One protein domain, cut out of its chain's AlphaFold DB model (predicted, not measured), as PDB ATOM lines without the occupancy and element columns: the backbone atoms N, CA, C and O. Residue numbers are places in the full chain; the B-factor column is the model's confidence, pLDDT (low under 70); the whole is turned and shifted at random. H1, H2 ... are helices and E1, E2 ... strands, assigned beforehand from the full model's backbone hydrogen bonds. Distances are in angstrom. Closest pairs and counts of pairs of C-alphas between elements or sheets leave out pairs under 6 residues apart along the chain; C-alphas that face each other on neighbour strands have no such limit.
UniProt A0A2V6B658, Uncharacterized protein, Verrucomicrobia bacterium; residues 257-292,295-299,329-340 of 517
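AT A GLANCE: This is residues 257 to 292, 295 to 299 and 329 to 340 of the 517 residues of an uncharacterized protein of Verrucomicrobia bacterium (UniProt A0A2V6B658). One helix of 14 residues, H3, forms one side of a small rounded body, and the short helices H1 and H2 and the short strand E1 lie across from it. H2 stands crosswise near the first half of H3, while E1 has two short stretches, residues 263 to 264 and residues 295 to 296, paired with it and H1 near it. The printed part has 53 residues with three named helices and one named strand, in the order H1, H2, H3, E1, and its class is mostly helix. It is compact, with a radius of gyration of the C-alphas of 10.2 A, and the C-alphas span 26 by 25 by 21 A.

HOW THE PARTS SIT: H3, residues 278 to 291, touches no helix. H2, residues 265 to 271, is close to H3 but not clearly touching: their closest C-alphas, those of Met 269 and Leu 281, are 7.1 A apart. The lines of H2 and H3 are about perpendicular, at 81 degrees. H1, residues 257 to 260, is close to H2 but not clearly touching, with the closest C-alphas, those of Leu 257 and Leu 268, 7.9 A apart. H1 and H3 are apart. E1, residues 336 to 339, is apart from H3 and pairs with no named strand. Residues 263 to 264 pair with residues 336 to 337 of E1, antiparallel. Residues 295 to 296 pair with residues 337 to 338 of E1, also antiparallel. The closest C-alphas of H1 and E1, those of Leu 257 and Ser 338, are 6.2 A apart. The closest C-alphas of H2 and E1, those of Phe 265 and Arg 336, are 7.0 A apart. In H3 every O i to N i+4 pair is within hydrogen-bond range, in H2 2 of 3 are, and H1 is too short for such a pair.

IN THESE COORDINATES: H3 runs 20.0 A from C-alpha 278 at (45.863, 23.174, 19.555) to C-alpha 291 at (40.248, 15.256, 37.076). H2 spans 10.0 A and H1 5.0 A, with C-alpha 257 at (54.500, 16.008, 31.927). E1 spans 10.2 A and ends with C-alpha 339 at (51.358, 17.513, 37.529).

THE WHOLE: The two C-alphas farthest apart, those of Ser 259 and Ala 329, are 27.8 A apart. Residues 293 to 294 are not printed, and C-alphas 292 and 295 are 7.7 A apart across that cut. Residues 300 to 328 are not printed either, with 9.1 A between C-alphas 299 and 329. Of the links that are printed whole, H1 to H2 is tight and H2 to H3 is short. The mean pLDDT of the printed part is 84.9, and it is under 70 at residues 273 to 276 and residue 329.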
ATOM      1  N   LEU A 257      54.276  15.297  30.661       91.94
ATOM      2  CA  LEU A 257      54.500  16.008  31.927       91.94
ATOM      3  C   LEU A 257      55.283  15.171  32.950       91.94
ATOM      4  O   LEU A 257      56.101  15.715  33.690       91.94
ATOM      5  N   GLN A 258      55.072  13.854  32.993       90.62
ATOM      6  CA  GLN A 258      55.815  12.946  33.874       90.62
ATOM      7  C   GLN A 258      57.296  12.872  33.496       90.62
ATOM      8  O   GLN A 258      58.158  12.959  34.368       90.62
ATOM      9  N   SER A 259      57.593  12.748  32.202       88.94
ATOM     10  CA  SER A 259      58.967  12.696  31.687       88.94
ATOM     11  C   SER A 259      59.627  14.075  31.612       88.94
ATOM     12  O   SER A 259      60.828  14.212  31.838       88.94
ATOM     13  N   GLY A 260      58.847  15.107  31.282       84.44
ATOM     14  CA  GLY A 260      59.344  16.443  30.985       84.44
ATOM     15  C   GLY A 260      59.309  17.445  32.130       84.44
ATOM     16  O   GLY A 260      59.913  18.509  31.994       84.44
ATOM     17  N   GLY A 261      58.618  17.135  33.226       89.06
ATOM     18  CA  GLY A 261      58.354  18.084  34.299       89.06
ATOM     19  C   GLY A 261      57.351  19.166  33.885       89.06
ATOM     20  O   GLY A 261      56.405  18.914  33.142       89.06
ATOM     21  N   ALA A 262      57.539  20.382  34.404       91.75
ATOM     22  CA  ALA A 262      56.664  21.511  34.096       91.75
ATOM     23  C   ALA A 262      56.974  22.088  32.702       91.75
ATOM     24  O   ALA A 262      58.094  22.543  32.470       91.75
ATOM     25  N   LEU A 263      55.986  22.105  31.805       92.44
ATOM     26  CA  LEU A 263      56.146  22.446  30.384       92.44
ATOM     27  C   LEU A 263      55.191  23.563  29.952       92.44
ATOM     28  O   LEU A 263      54.034  23.601  30.369       92.44
ATOM     29  N   PHE A 264      55.645  24.461  29.079       91.19
ATOM     30  CA  PHE A 264      54.764  25.433  28.423       91.19
ATOM     31  C   PHE A 264      53.839  24.748  27.404       91.19
ATOM     32  O   PHE A 264      54.135  23.669  26.892       91.19
ATOM     33  N   PHE A 265      52.732  25.405  27.040       88.75
ATOM     34  CA  PHE A 265      51.767  24.871  26.067       88.75
ATOM     35  C   PHE A 265      52.419  24.467  24.729       88.75
ATOM     36  O   PHE A 265      52.172  23.382  24.210       88.75
ATOM     37  N   THR A 266      53.327  25.294  24.201       87.50
ATOM     38  CA  THR A 266      54.051  25.027  22.942       87.50
ATOM     39  C   THR A 266      55.080  23.898  23.053       87.50
ATOM     40  O   THR A 266      55.479  23.305  22.050       87.50
ATOM     41  N   GLU A 267      55.548  23.589  24.261       88.94
ATOM     42  CA  GLU A 267      56.430  22.450  24.524       88.94
ATOM     43  C   GLU A 267      55.622  21.161  24.626       88.94
ATOM     44  O   GLU A 267      56.027  20.158  24.043       88.94
ATOM     45  N   LEU A 268      54.454  21.209  25.277       88.38
ATOM     46  CA  LEU A 268      53.505  20.098  25.300       88.38
ATOM     47  C   LEU A 268      53.071  19.717  23.889       88.38
ATOM     48  O   LEU A 268      53.234  18.561  23.518       88.38
ATOM     49  N   MET A 269      52.665  20.688  23.062       86.19
ATOM     50  CA  MET A 269      52.322  20.443  21.655       86.19
ATOM     51  C   MET A 269      53.412  19.691  20.879       86.19
ATOM     52  O   MET A 269      53.095  18.895  20.003       86.19
ATOM     53  N   ARG A 270      54.693  19.955  21.175       84.94
ATOM     54  CA  ARG A 270      55.829  19.306  20.504       84.94
ATOM     55  C   ARG A 270      56.156  17.921  21.060       84.94
ATOM     56  O   ARG A 270      56.773  17.142  20.348       84.94
ATOM     57  N   ARG A 271      55.822  17.646  22.325       82.88
ATOM     58  CA  ARG A 271      56.219  16.416  23.030       82.88
ATOM     59  C   ARG A 271      55.131  15.355  23.101       82.88
ATOM     60  O   ARG A 271      55.468  14.186  23.194       82.88
ATOM     61  N   SER A 272      53.856  15.740  23.133       72.88
ATOM     62  CA  SER A 272      52.782  14.805  23.474       72.88
ATOM     63  C   SER A 272      52.271  13.955  22.303       72.88
ATOM     64  O   SER A 272      51.327  13.213  22.524       72.88
ATOM     65  N   ASP A 273      52.799  14.073  21.073       67.88
ATOM     66  CA  ASP A 273      52.333  13.389  19.836       67.88
ATOM     67  C   ASP A 273      50.804  13.437  19.555       67.88
ATOM     68  O   ASP A 273      50.313  12.880  18.572       67.88
ATOM     69  N   VAL A 274      50.030  14.161  20.378       65.56
ATOM     70  CA  VAL A 274      48.612  14.473  20.192       65.56
ATOM     71  C   VAL A 274      48.489  15.209  18.868       65.56
ATOM     72  O   VAL A 274      49.144  16.228  18.666       65.56
ATOM     73  N   SER A 275      47.685  14.662  17.959       53.34
ATOM     74  CA  SER A 275      47.635  15.003  16.538       53.34
ATOM     75  C   SER A 275      47.517  16.508  16.255       53.34
ATOM     76  O   SER A 275      46.417  17.000  16.069       53.34
ATOM     77  N   GLY A 276      48.640  17.235  16.198       62.69
ATOM     78  CA  GLY A 276      48.883  18.549  15.571       62.69
ATOM     79  C   GLY A 276      47.966  19.752  15.879       62.69
ATOM     80  O   GLY A 276      48.303  20.866  15.480       62.69
ATOM     81  N   LEU A 277      46.819  19.580  16.543       78.25
ATOM     82  CA  LEU A 277      45.760  20.577  16.680       78.25
ATOM     83  C   LEU A 277      45.740  21.169  18.100       78.25
ATOM     84  O   LEU A 277      45.460  20.441  19.057       78.25
ATOM     85  N   PRO A 278      45.925  22.496  18.256       81.56
ATOM     86  CA  PRO A 278      45.863  23.174  19.555       81.56
ATOM     87  C   PRO A 278      44.578  22.895  20.347       81.56
ATOM     88  O   PRO A 278      44.623  22.728  21.562       81.56
ATOM     89  N   SER A 279      43.437  22.764  19.663       82.38
ATOM     90  CA  SER A 279      42.141  22.496  20.296       82.38
ATOM     91  C   SER A 279      42.073  21.140  21.008       82.38
ATOM     92  O   SER A 279      41.387  21.026  22.018       82.38
ATOM     93  N   GLN A 280      42.786  20.121  20.511       85.31
ATOM     94  CA  GLN A 280      42.832  18.804  21.156       85.31
ATOM     95  C   GLN A 280      43.658  18.848  22.443       85.31
ATOM     96  O   GLN A 280      43.267  18.254  23.444       85.31
ATOM     97  N   LEU A 281      44.769  19.595  22.444       87.69
ATOM     98  CA  LEU A 281      45.564  19.808  23.654       87.69
ATOM     99  C   LEU A 281      44.792  20.633  24.694       87.69
ATOM    100  O   LEU A 281      44.818  20.304  25.875       87.69
ATOM    101  N   GLU A 282      44.066  21.670  24.265       88.06
ATOM    102  CA  GLU A 282      43.165  22.439  25.136       88.06
ATOM    103  C   GLU A 282      42.108  21.551  25.802       88.06
ATOM    104  O   GLU A 282      41.870  21.658  27.007       88.06
ATOM    105  N   GLU A 283      41.478  20.665  25.030       88.06
ATOM    106  CA  GLU A 283      40.492  19.721  25.548       88.06
ATOM    107  C   GLU A 283      41.124  18.725  26.528       88.06
ATOM    108  O   GLU A 283      40.586  18.529  27.621       88.06
ATOM    109  N   ALA A 284      42.292  18.169  26.194       89.94
ATOM    110  CA  ALA A 284      43.016  17.252  27.067       89.94
ATOM    111  C   ALA A 284      43.408  17.915  28.397       89.94
ATOM    112  O   ALA A 284      43.131  17.374  29.467       89.94
ATOM    113  N   LEU A 285      43.972  19.128  28.362       91.31
ATOM    114  CA  LEU A 285      44.313  19.897  29.564       91.31
ATOM    115  C   LEU A 285      43.072  20.242  30.393       91.31
ATOM    116  O   LEU A 285      43.099  20.127  31.617       91.31
ATOM    117  N   SER A 286      41.962  20.601  29.741       90.88
ATOM    118  CA  SER A 286      40.682  20.839  30.412       90.88
ATOM    119  C   SER A 286      40.175  19.593  31.141       90.88
ATOM    120  O   SER A 286      39.749  19.676  32.294       90.88
ATOM    121  N   GLN A 287      40.228  18.428  30.494       90.62
ATOM    122  CA  GLN A 287      39.811  17.156  31.084       90.62
ATOM    123  C   GLN A 287      40.735  16.735  32.238       90.62
ATOM    124  O   GLN A 287      40.254  16.382  33.316       90.62
ATOM    125  N   LEU A 288      42.055  16.841  32.063       90.69
ATOM    126  CA  LEU A 288      43.037  16.535  33.106       90.69
ATOM    127  C   LEU A 288      42.914  17.477  34.317       90.69
ATOM    128  O   LEU A 288      43.035  17.029  35.460       90.69
ATOM    129  N   ALA A 289      42.632  18.765  34.095       92.06
ATOM    130  CA  ALA A 289      42.382  19.733  35.164       92.06
ATOM    131  C   ALA A 289      41.082  19.403  35.918       92.06
ATOM    132  O   ALA A 289      41.062  19.407  37.149       92.06
ATOM    133  N   ALA A 290      40.018  19.028  35.197       90.94
ATOM    134  CA  ALA A 290      38.755  18.579  35.786       90.94
ATOM    135  C   ALA A 290      38.915  17.304  36.638       90.94
ATOM    136  O   ALA A 290      38.185  17.115  37.616       90.94
ATOM    137  N   LEU A 291      39.880  16.443  36.301       89.19
ATOM    138  CA  LEU A 291      40.248  15.256  37.076       89.19
ATOM    139  C   LEU A 291      41.204  15.553  38.246       89.19
ATOM    140  O   LEU A 291      41.383  14.691  39.102       89.19
ATOM    141  N   GLY A 292      41.796  16.750  38.324       90.81
ATOM    142  CA  GLY A 292      42.783  17.092  39.357       90.81
ATOM    143  C   GLY A 292      44.151  16.456  39.143       90.81
ATOM    144  O   GLY A 292      44.848  16.145  40.106       90.81
ATOM    145  N   THR A 295      47.902  21.156  36.932       94.19
ATOM    146  CA  THR A 295      47.795  22.560  37.340       94.19
ATOM    147  C   THR A 295      48.688  23.421  36.435       94.19
ATOM    148  O   THR A 295      49.404  22.888  35.582       94.19
ATOM    149  N   SER A 296      48.652  24.744  36.591       93.50
ATOM    150  CA  SER A 296      49.571  25.657  35.905       93.50
ATOM    151  C   SER A 296      49.934  26.868  36.769       93.50
ATOM    152  O   SER A 296      49.289  27.134  37.781       93.50
ATOM    153  N   ASP A 297      50.958  27.615  36.353       90.62
ATOM    154  CA  ASP A 297      51.448  28.803  37.067       90.62
ATOM    155  C   ASP A 297      50.478  30.015  37.008       90.62
ATOM    156  O   ASP A 297      50.711  31.005  37.699       90.62
ATOM    157  N   SER A 298      49.387  29.965  36.230       89.81
ATOM    158  CA  SER A 298      48.416  31.066  36.096       89.81
ATOM    159  C   SER A 298      46.961  30.597  36.124       89.81
ATOM    160  O   SER A 298      46.634  29.510  35.645       89.81
ATOM    161  N   PHE A 299      46.059  31.427  36.654       91.88
ATOM    162  CA  PHE A 299      44.615  31.186  36.566       91.88
ATOM    163  C   PHE A 299      44.046  31.596  35.195       91.88
ATOM    164  O   PHE A 299      43.005  31.085  34.776       91.88
ATOM    165  N   ALA A 329      41.990  36.273  28.101       60.91
ATOM    166  CA  ALA A 329      42.717  35.089  28.521       60.91
ATOM    167  C   ALA A 329      43.070  34.158  27.351       60.91
ATOM    168  O   ALA A 329      42.203  33.838  26.528       60.91
ATOM    169  N   SER A 330      44.318  33.686  27.310       72.88
ATOM    170  CA  SER A 330      44.758  32.631  26.389       72.88
ATOM    171  C   SER A 330      45.405  31.500  27.169       72.88
ATOM    172  O   SER A 330      46.196  31.731  28.083       72.88
ATOM    173  N   ILE A 331      45.124  30.263  26.761       75.81
ATOM    174  CA  ILE A 331      45.753  29.081  27.358       75.81
ATOM    175  C   ILE A 331      47.275  29.075  27.174       75.81
ATOM    176  O   ILE A 331      48.006  28.518  27.988       75.81
ATOM    177  N   GLU A 332      47.772  29.742  26.134       72.38
ATOM    178  CA  GLU A 332      49.203  29.882  25.865       72.38
ATOM    179  C   GLU A 332      49.901  30.770  26.911       72.38
ATOM    180  O   GLU A 332      51.098  30.618  27.146       72.38
ATOM    181  N   PHE A 333      49.151  31.649  27.590       71.62
ATOM    182  CA  PHE A 333      49.634  32.490  28.690       71.62
ATOM    183  C   PHE A 333      49.405  31.861  30.073       71.62
ATOM    184  O   PHE A 333      49.664  32.502  31.089       71.62
ATOM    185  N   ALA A 334      48.999  30.586  30.139       78.31
ATOM    186  CA  ALA A 334      48.861  29.835  31.392       78.31
ATOM    187  C   ALA A 334      50.189  29.659  32.163       78.31
ATOM    188  O   ALA A 334      50.199  29.182  33.298       78.31
ATOM    189  N   GLY A 335      51.321  30.003  31.541       86.31
ATOM    190  CA  GLY A 335      52.646  29.664  32.037       86.31
ATOM    191  C   GLY A 335      52.956  28.192  31.779       86.31
ATOM    192  O   GLY A 335      52.646  27.658  30.710       86.31
ATOM    193  N   ARG A 336      53.595  27.536  32.749       91.56
ATOM    194  CA  ARG A 336      53.937  26.114  32.651       91.56
ATOM    195  C   ARG A 336      52.832  25.270  33.264       91.56
ATOM    196  O   ARG A 336      52.399  25.536  34.383       91.56
ATOM    197  N   TRP A 337      52.429  24.236  32.546       93.38
ATOM    198  CA  TRP A 337      51.578  23.164  33.036       93.38
ATOM    199  C   TRP A 337      52.427  22.123  33.752       93.38
ATOM    200  O   TRP A 337      53.537  21.815  33.323       93.38
ATOM    201  N   SER A 338      51.917  21.584  34.851       93.62
ATOM    202  CA  SER A 338      52.613  20.587  35.660       93.62
ATOM    203  C   SER A 338      51.630  19.607  36.290       93.62
ATOM    204  O   SER A 338      50.421  19.847  36.336       93.62
ATOM    205  N   LEU A 339      52.149  18.476  36.770       92.94
ATOM    206  CA  LEU A 339      51.358  17.513  37.529       92.94
ATOM    207  C   LEU A 339      51.016  18.085  38.903       92.94
ATOM    208  O   LEU A 339      51.897  18.560  39.619       92.94
ATOM    209  N   LEU A 340      49.747  17.978  39.297       90.31
ATOM    210  CA  LEU A 340      49.309  18.392  40.630       90.31
ATOM    211  C   LEU A 340      49.840  17.441  41.712       90.31
ATOM    212  O   LEU A 340      50.251  17.875  42.785       90.31
TER     213      LEU A 340